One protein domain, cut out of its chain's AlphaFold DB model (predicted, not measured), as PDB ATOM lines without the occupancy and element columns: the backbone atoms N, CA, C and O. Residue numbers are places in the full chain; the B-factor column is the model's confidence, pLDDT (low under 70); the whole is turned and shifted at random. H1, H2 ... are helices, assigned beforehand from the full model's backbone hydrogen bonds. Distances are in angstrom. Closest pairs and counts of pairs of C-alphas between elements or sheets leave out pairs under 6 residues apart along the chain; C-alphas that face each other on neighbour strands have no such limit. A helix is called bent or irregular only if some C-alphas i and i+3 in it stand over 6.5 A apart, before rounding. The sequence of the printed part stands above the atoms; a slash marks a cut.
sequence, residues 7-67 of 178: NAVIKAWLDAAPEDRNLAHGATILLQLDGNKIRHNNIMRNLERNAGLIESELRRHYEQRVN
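AT A GLANCE: This is residues 7 to 67 of the 178 residues of an uncharacterized protein of Muribaculaceae bacterium Isolate-114 (HZI) (UniProt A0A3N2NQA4). Three shorter helices, H1, H2 and H3, stand in a bent row, each running the opposite way to the one before, and the long last helix, H4, crosses one side of the row at a slant, packing on H1 and H2. H2 and H3 make a close helical hairpin at one end of the row, while H1 is joined more loosely to H2. The printed part has 61 residues with four named helices, H1, H2, H3 and H4 in chain order, and no named strand; the class is all helix. It is compact, with a radius of gyration of the C-alphas of 10.7 A, and flat, spanning 31 by 26 by 14 A.

IN THESE COORDINATES: H1 is residues 7 to 15, with C-alpha 7 at (206.745, 127.082, 167.587), and measures 11.9 A from first to last C-alpha. H2 is residues 23 to 34, 16.8 A long, and begins with C-alpha 23 at (201.612, 120.354, 182.691). H3 is residues 37 to 45, 12.5 A long. H4, the longest helix, is residues 48 to 65, 26.0 A long, and ends with C-alpha 65 at (208.264, 122.092, 162.886). H4 is irregular: C-alphas 49 and 52 are 7.5 A apart, where about 5 A would be found in a regular helix.

HOW THE PARTS SIT: H1 touches H4, opposite ways at a steep tilt of 43 degrees; their closest C-alphas, of Asn 7 and Tyr 62, are 6.2 A apart. H1 and H2 are close but not clearly touching, with the closest C-alphas, of Trp 13 and Gly 26, 7.2 A apart, and they run opposite ways at a shallow tilt of 32 degrees. H2 and H3 touch and form a helical hairpin, opposite ways at a shallow tilt of 9 degrees; their closest C-alphas are those of Leu 31 and His 40, 5.9 A apart. H2 also touches H4, the same way at a steep tilt of 42 degrees, and the closest C-alphas, of Gly 26 and Ile 54, are 6.2 A apart. H3 and H4 are close but not clearly touching, with the C-alphas of Ile 43 and Asn 50 closest at 6.0 A. H1 and H3 are apart. The helix packing is mostly crossed, but only just: 1 of the 3 touching pairs is at a shallow tilt. Each O i to N i+4 pair is within hydrogen-bond range in H1, H2 and H3, and 12 of 14 are in H4.

THE WHOLE: The two C-alphas farthest apart, of Arg 45 and Asn 67, are 32.7 A apart, while those of the first and last printed residues, Asn 7 and Asn 67, are 11.0 A apart. The printed part has no cut. The links H2 to H3 and H3 to H4 are tight, with 2 residues each, and the link H1 to H2, with 7 residues, is short. The mean pLDDT of the printed part is 90.6, and residue 67 is under 70.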
ATOM      1  N   ASN A   7     205.310 127.249 167.378       83.81
ATOM      2  CA  ASN A   7     206.745 127.082 167.587       83.81
ATOM      3  C   ASN A   7     207.256 127.894 168.782       83.81
ATOM      4  O   ASN A   7     207.980 127.343 169.607       83.81
ATOM      5  N   ALA A   8     206.862 129.164 168.925       84.12
ATOM      6  CA  ALA A   8     207.283 129.963 170.076       84.12
ATOM      7  C   ALA A   8     206.642 129.486 171.384       84.12
ATOM      8  O   ALA A   8     207.291 129.513 172.421       84.12
ATOM      9  N   VAL A   9     205.387 129.034 171.341       88.38
ATOM     10  CA  VAL A   9     204.672 128.525 172.518       88.38
ATOM     11  C   VAL A   9     205.293 127.225 173.016       88.38
ATOM     12  O   VAL A   9     205.576 127.096 174.204       88.38
ATOM     13  N   ILE A  10     205.540 126.279 172.109       89.56
ATOM     14  CA  ILE A  10     206.205 125.020 172.437       89.56
ATOM     15  C   ILE A  10     207.614 125.316 172.954       89.56
ATOM     16  O   ILE A  10     208.003 124.775 173.984       89.56
ATOM     17  N   LYS A  11     208.353 126.220 172.292       89.31
ATOM     18  CA  LYS A  11     209.686 126.629 172.740       89.31
ATOM     19  C   LYS A  11     209.665 127.220 174.148       89.31
ATOM     20  O   LYS A  11     210.434 126.774 174.985       89.31
ATOM     21  N   ALA A  12     208.776 128.172 174.419       90.44
ATOM     22  CA  ALA A  12     208.659 128.798 175.733       90.44
ATOM     23  C   ALA A  12     208.322 127.775 176.829       90.44
ATOM     24  O   ALA A  12     208.848 127.865 177.932       90.44
ATOM     25  N   TRP A  13     207.483 126.782 176.519       93.88
ATOM     26  CA  TRP A  13     207.172 125.701 177.453       93.88
ATOM     27  C   TRP A  13     208.369 124.765 177.685       93.88
ATOM     28  O   TRP A  13     208.631 124.379 178.819       93.88
ATOM     29  N   LEU A  14     209.115 124.416 176.630       92.06
ATOM     30  CA  LEU A  14     210.303 123.556 176.724       92.06
ATOM     31  C   LEU A  14     211.481 124.245 177.431       92.06
ATOM     32  O   LEU A  14     212.229 123.570 178.137       92.06
ATOM     33  N   ASP A  15     211.633 125.560 177.245       92.69
ATOM     34  CA  ASP A  15     212.686 126.379 177.856       92.69
ATOM     35  C   ASP A  15     212.422 126.666 179.351       92.69
ATOM     36  O   ASP A  15     213.353 127.015 180.074       92.69
ATOM     37  N   ALA A  16     211.179 126.523 179.830       92.81
ATOM     38  CA  ALA A  16     210.853 126.648 181.250       92.81
ATOM     39  C   ALA A  16     211.477 125.503 182.069       92.81
ATOM     40  O   ALA A  16     211.539 124.358 181.600       92.81
ATOM     41  N   ALA A  17     211.901 125.808 183.301       91.00
ATOM     42  CA  ALA A  17     212.427 124.813 184.234       91.00
ATOM     43  C   ALA A  17     211.378 123.715 184.496       91.00
ATOM     44  O   ALA A  17     210.189 124.041 184.559       91.00
ATOM     45  N   PRO A  18     211.767 122.431 184.627       87.00
ATOM     46  CA  PRO A  18     210.825 121.325 184.809       87.00
ATOM     47  C   PRO A  18     209.787 121.553 185.913       87.00
ATOM     48  O   PRO A  18     208.629 121.186 185.743       87.00
ATOM     49  N   GLU A  19     210.196 122.204 186.998       87.56
ATOM     50  CA  GLU A  19     209.392 122.502 188.182       87.56
ATOM     51  C   GLU A  19     208.365 123.621 187.936       87.56
ATOM     52  O   GLU A  19     207.292 123.623 188.536       87.56
ATOM     53  N   ASP A  20     208.657 124.537 187.010       89.19
ATOM     54  CA  ASP A  20     207.803 125.682 186.658       89.19
ATOM     55  C   ASP A  20     206.855 125.378 185.484       89.19
ATOM     56  O   ASP A  20     206.020 126.203 185.088       89.19
ATOM     57  N   ARG A  21     206.969 124.191 184.877       91.56
ATOM     58  CA  ARG A  21     206.158 123.820 183.717       91.56
ATOM     59  C   ARG A  21     204.719 123.543 184.120       91.56
ATOM     60  O   ARG A  21     204.394 122.573 184.799       91.56
ATOM     61  N   ASN A  22     203.803 124.321 183.554       94.00
ATOM     62  CA  ASN A  22     202.382 124.014 183.639       94.00
ATOM     63  C   ASN A  22     202.046 122.792 182.759       94.00
ATOM     64  O   ASN A  22     201.920 122.904 181.534       94.00
ATOM     65  N   LEU A  23     201.893 121.619 183.382       93.69
ATOM     66  CA  LEU A  23     201.612 120.354 182.691       93.69
ATOM     67  C   LEU A  23     200.257 120.354 181.973       93.69
ATOM     68  O   LEU A  23     200.153 119.876 180.843       93.69
ATOM     69  N   ALA A  24     199.224 120.949 182.579       93.50
ATOM     70  CA  ALA A  24     197.911 121.083 181.948       93.50
ATOM     71  C   ALA A  24     197.986 121.945 180.676       93.50
ATOM     72  O   ALA A  24     197.333 121.665 179.665       93.50
ATOM     73  N   HIS A  25     198.836 122.974 180.698       92.94
ATOM     74  CA  HIS A  25     199.113 123.786 179.526       92.94
ATOM     75  C   HIS A  25     199.821 122.986 178.429       92.94
ATOM     76  O   HIS A  25     199.391 123.029 177.277       92.94
ATOM     77  N   GLY A  26     200.836 122.193 178.785       92.81
ATOM     78  CA  GLY A  26     201.525 121.298 177.852       92.81
ATOM     79  C   GLY A  26     200.579 120.290 177.190       92.81
ATOM     80  O   GLY A  26     200.578 120.141 175.968       92.81
ATOM     81  N   ALA A  27     199.687 119.673 177.972       94.00
ATOM     82  CA  ALA A  27     198.646 118.784 177.459       94.00
ATOM     83  C   ALA A  27     197.688 119.505 176.493       94.00
ATOM     84  O   ALA A  27     197.328 118.962 175.446       94.00
ATOM     85  N   THR A  28     197.317 120.749 176.809       93.75
ATOM     86  CA  THR A  28     196.479 121.582 175.934       93.75
ATOM     87  C   THR A  28     197.179 121.876 174.607       93.75
ATOM     88  O   THR A  28     196.544 121.773 173.560       93.75
ATOM     89  N   ILE A  29     198.478 122.201 174.622       91.81
ATOM     90  CA  ILE A  29     199.262 122.426 173.397       91.81
ATOM     91  C   ILE A  29     199.264 121.156 172.534       91.81
ATOM     92  O   ILE A  29     199.005 121.238 171.335       91.81
ATOM     93  N   LEU A  30     199.478 119.979 173.133       92.25
ATOM     94  CA  LEU A  30     199.443 118.704 172.406       92.25
ATOM     95  C   LEU A  30     198.098 118.452 171.730       92.25
ATOM     96  O   LEU A  30     198.079 118.162 170.537       92.25
ATOM     97  N   LEU A  31     196.990 118.641 172.454       92.50
ATOM     98  CA  LEU A  31     195.644 118.503 171.892       92.50
ATOM     99  C   LEU A  31     195.433 119.411 170.675       92.50
ATOM    100  O   LEU A  31     194.743 119.041 169.728       92.50
ATOM    101  N   GLN A  32     195.990 120.619 170.708       88.31
ATOM    102  CA  GLN A  32     195.871 121.565 169.602       88.31
ATOM    103  C   GLN A  32     196.716 121.169 168.386       88.31
ATOM    104  O   GLN A  32     196.337 121.501 167.265       88.31
ATOM    105  N   LEU A  33     197.832 120.470 168.601       86.56
ATOM    106  CA  LEU A  33     198.730 120.014 167.540       86.56
ATOM    107  C   LEU A  33     198.205 118.771 166.816       86.56
ATOM    108  O   LEU A  33     198.348 118.686 165.599       86.56
ATOM    109  N   ASP A  34     197.618 117.815 167.541       86.12
ATOM    110  CA  ASP A  34     197.232 116.511 166.987       86.12
ATOM    111  C   ASP A  34     195.715 116.259 166.925       86.12
ATOM    112  O   ASP A  34     195.268 115.333 166.250       86.12
ATOM    113  N   GLY A  35     194.908 117.054 167.635       87.25
ATOM    114  CA  GLY A  35     193.463 116.866 167.762       87.25
ATOM    115  C   GLY A  35     193.024 115.646 168.588       87.25
ATOM    116  O   GLY A  35     191.828 115.335 168.622       87.25
ATOM    117  N   ASN A  36     193.934 114.938 169.263       92.00
ATOM    118  CA  ASN A  36     193.650 113.677 169.942       92.00
ATOM    119  C   ASN A  36     193.037 113.897 171.333       92.00
ATOM    120  O   ASN A  36     193.711 113.910 172.369       92.00
ATOM    121  N   LYS A  37     191.707 114.003 171.356       93.50
ATOM    122  CA  LYS A  37     190.909 114.171 172.582       93.50
ATOM    123  C   LYS A  37     191.087 113.024 173.581       93.50
ATOM    124  O   LYS A  37     191.079 113.267 174.783       93.50
ATOM    125  N   ILE A  38     191.254 111.788 173.104       94.31
ATOM    126  CA  ILE A  38     191.412 110.612 173.975       94.31
ATOM    127  C   ILE A  38     192.734 110.712 174.734       94.31
ATOM    128  O   ILE A  38     192.754 110.601 175.960       94.31
ATOM    129  N   ARG A  39     193.828 110.992 174.016       93.00
ATOM    130  CA  ARG A  39     195.156 111.197 174.605       93.00
ATOM    131  C   ARG A  39     195.144 112.336 175.615       93.00
ATOM    132  O   ARG A  39     195.593 112.140 176.739       93.00
ATOM    133  N   HIS A  40     194.575 113.481 175.249       95.25
ATOM    134  CA  HIS A  40     194.430 114.615 176.158       95.25
ATOM    135  C   HIS A  40     193.699 114.229 177.450       95.25
ATOM    136  O   HIS A  40     194.196 114.480 178.543       95.25
ATOM    137  N   ASN A  41     192.547 113.565 177.341       94.50
ATOM    138  CA  ASN A  41     191.765 113.162 178.508       94.50
ATOM    139  C   ASN A  41     192.525 112.170 179.399       94.50
ATOM    140  O   ASN A  41     192.443 112.262 180.621       94.50
ATOM    141  N   ASN A  42     193.291 111.250 178.808       94.06
ATOM    142  CA  ASN A  42     194.133 110.319 179.558       94.06
ATOM    143  C   ASN A  42     195.282 111.031 180.281       94.06
ATOM    144  O   ASN A  42     195.547 110.722 181.441       94.06
ATOM    145  N   ILE A  43     195.922 112.006 179.629       94.12
ATOM    146  CA  ILE A  43     196.971 112.831 180.235       94.12
ATOM    147  C   ILE A  43     196.407 113.630 181.416       94.12
ATOM    148  O   ILE A  43     196.968 113.593 182.508       94.12
ATOM    149  N   MET A  44     195.260 114.289 181.229       94.62
ATOM    150  CA  MET A  44     194.628 115.125 182.259       94.62
ATOM    151  C   MET A  44     194.206 114.344 183.511       94.62
ATOM    152  O   MET A  44     194.109 114.931 184.584       94.62
ATOM    153  N   ARG A  45     193.977 113.028 183.409       93.81
ATOM    154  CA  ARG A  45     193.667 112.171 184.568       93.81
ATOM    155  C   ARG A  45     194.857 111.969 185.505       93.81
ATOM    156  O   ARG A  45     194.647 111.663 186.672       93.81
ATOM    157  N   ASN A  46     196.087 112.088 185.006       92.81
ATOM    158  CA  ASN A  46     197.293 111.985 185.821       92.81
ATOM    159  C   ASN A  46     198.438 112.762 185.158       92.81
ATOM    160  O   ASN A  46     199.217 112.200 184.387       92.81
ATOM    161  N   LEU A  47     198.505 114.064 185.433       92.69
ATOM    162  CA  LEU A  47     199.461 114.966 184.790       92.69
ATOM    163  C   LEU A  47     200.908 114.612 185.135       92.69
ATOM    164  O   LEU A  47     201.717 114.451 184.226       92.69
ATOM    165  N   GLU A  48     201.201 114.408 186.419       91.44
ATOM    166  CA  GLU A  48     202.554 114.137 186.920       91.44
ATOM    167  C   GLU A  48     203.170 112.892 186.278       91.44
ATOM    168  O   GLU A  48     204.273 112.934 185.735       91.44
ATOM    169  N   ARG A  49     202.419 111.782 186.227       92.94
ATOM    170  CA  ARG A  49     202.889 110.547 185.582       92.94
ATOM    171  C   ARG A  49     203.182 110.742 184.093       92.94
ATOM    172  O   ARG A  49     204.028 110.047 183.536       92.94
ATOM    173  N   ASN A  50     202.457 111.649 183.444       93.12
ATOM    174  CA  ASN A  50     202.584 111.918 182.019       93.12
ATOM    175  C   ASN A  50     203.529 113.089 181.707       93.12
ATOM    176  O   ASN A  50     203.691 113.401 180.530       93.12
ATOM    177  N   ALA A  51     204.189 113.706 182.693       92.50
ATOM    178  CA  ALA A  51     205.061 114.863 182.473       92.50
ATOM    179  C   ALA A  51     206.158 114.585 181.426       92.50
ATOM    180  O   ALA A  51     206.309 115.343 180.466       92.50
ATOM    181  N   GLY A  52     206.846 113.442 181.533       93.62
ATOM    182  CA  GLY A  52     207.867 113.028 180.560       93.62
ATOM    183  C   GLY A  52     207.308 112.731 179.160       93.62
ATOM    184  O   GLY A  52     207.961 113.001 178.149       93.62
ATOM    185  N   LEU A  53     206.071 112.229 179.075       93.38
ATOM    186  CA  LEU A  53     205.383 112.037 177.794       93.38
ATOM    187  C   LEU A  53     205.037 113.387 177.156       93.38
ATOM    188  O   LEU A  53     205.267 113.574 175.965       93.38
ATOM    189  N   ILE A  54     204.509 114.329 177.943       94.38
ATOM    190  CA  ILE A  54     204.173 115.675 177.467       94.38
ATOM    191  C   ILE A  54     205.425 116.348 176.898       94.38
ATOM    192  O   ILE A  54     205.390 116.859 175.780       94.38
ATOM    193  N   GLU A  55     206.539 116.306 177.634       94.88
ATOM    194  CA  GLU A  55     207.795 116.904 177.186       94.88
ATOM    195  C   GLU A  55     208.321 116.267 175.897       94.88
ATOM    196  O   GLU A  55     208.637 116.984 174.945       94.88
ATOM    197  N   SER A  56     208.418 114.936 175.850       94.75
ATOM    198  CA  SER A  56     208.966 114.231 174.684       94.75
ATOM    199  C   SER A  56     208.141 114.474 173.419       94.75
ATOM    200  O   SER A  56     208.699 114.729 172.350       94.75
ATOM    201  N   GLU A  57     206.815 114.484 173.534       94.19
ATOM    202  CA  GLU A  57     205.909 114.765 172.421       94.19
ATOM    203  C   GLU A  57     205.995 116.221 171.949       94.19
ATOM    204  O   GLU A  57     206.060 116.477 170.743       94.19
ATOM    205  N   LEU A  58     206.040 117.186 172.877       93.25
ATOM    206  CA  LEU A  58     206.204 118.600 172.536       93.25
ATOM    207  C   LEU A  58     207.556 118.864 171.870       93.25
ATOM    208  O   LEU A  58     207.606 119.562 170.857       93.25
ATOM    209  N   ARG A  59     208.635 118.256 172.373       93.25
ATOM    210  CA  ARG A  59     209.971 118.324 171.766       93.25
ATOM    211  C   ARG A  59     209.973 117.755 170.351       93.25
ATOM    212  O   ARG A  59     210.420 118.435 169.432       93.25
ATOM    213  N   ARG A  60     209.380 116.574 170.152       91.62
ATOM    214  CA  ARG A  60     209.236 115.958 168.825       91.62
ATOM    215  C   ARG A  60     208.491 116.872 167.853       91.62
ATOM    216  O   ARG A  60     208.940 117.069 166.726       91.62
ATOM    217  N   HIS A  61     207.365 117.448 168.276       89.19
ATOM    218  CA  HIS A  61     206.615 118.391 167.445       89.19
ATOM    219  C   HIS A  61     207.424 119.650 167.128       89.19
ATOM    220  O   HIS A  61     207.402 120.107 165.986       89.19
ATOM    221  N   TYR A  62     208.140 120.201 168.110       89.00
ATOM    222  CA  TYR A  62     209.009 121.354 167.904       89.00
ATOM    223  C   TYR A  62     210.086 121.054 166.863       89.00
ATOM    224  O   TYR A  62     210.200 121.780 165.885       89.00
ATOM    225  N   GLU A  63     210.816 119.950 167.005       86.75
ATOM    226  CA  GLU A  63     211.878 119.550 166.077       86.75
ATOM    227  C   GLU A  63     211.357 119.342 164.650       86.75
ATOM    228  O   GLU A  63     211.929 119.876 163.698       86.75
ATOM    229  N   GLN A  64     210.220 118.654 164.494       82.81
ATOM    230  CA  GLN A  64     209.567 118.474 163.192       82.81
ATOM    231  C   GLN A  64     209.179 119.810 162.546       82.81
ATOM    232  O   GLN A  64     209.322 119.989 161.336       82.81
ATOM    233  N   ARG A  65     208.695 120.764 163.350       80.62
ATOM    234  CA  ARG A  65     208.264 122.092 162.886       80.62
ATOM    235  C   ARG A  65     209.415 123.080 162.696       80.62
ATOM    236  O   ARG A  65     209.244 124.069 161.984       80.62
ATOM    237  N   VAL A  66     210.557 122.844 163.338       73.62
ATOM    238  CA  VAL A  66     211.795 123.637 163.237       73.62
ATOM    239  C   VAL A  66     212.649 123.202 162.054       73.62
ATOM    240  O   VAL A  66     213.697 123.809 161.825       73.62
ATOM    241  N   ASN A  67     212.187 122.233 161.246       64.38
ATOM    242  CA  ASN A  67     212.751 122.017 159.918       64.38
ATOM    243  C   ASN A  67     212.995 123.392 159.287       64.38
ATOM    244  O   ASN A  67     212.088 124.224 159.288       64.38
TER     245      ASN A  67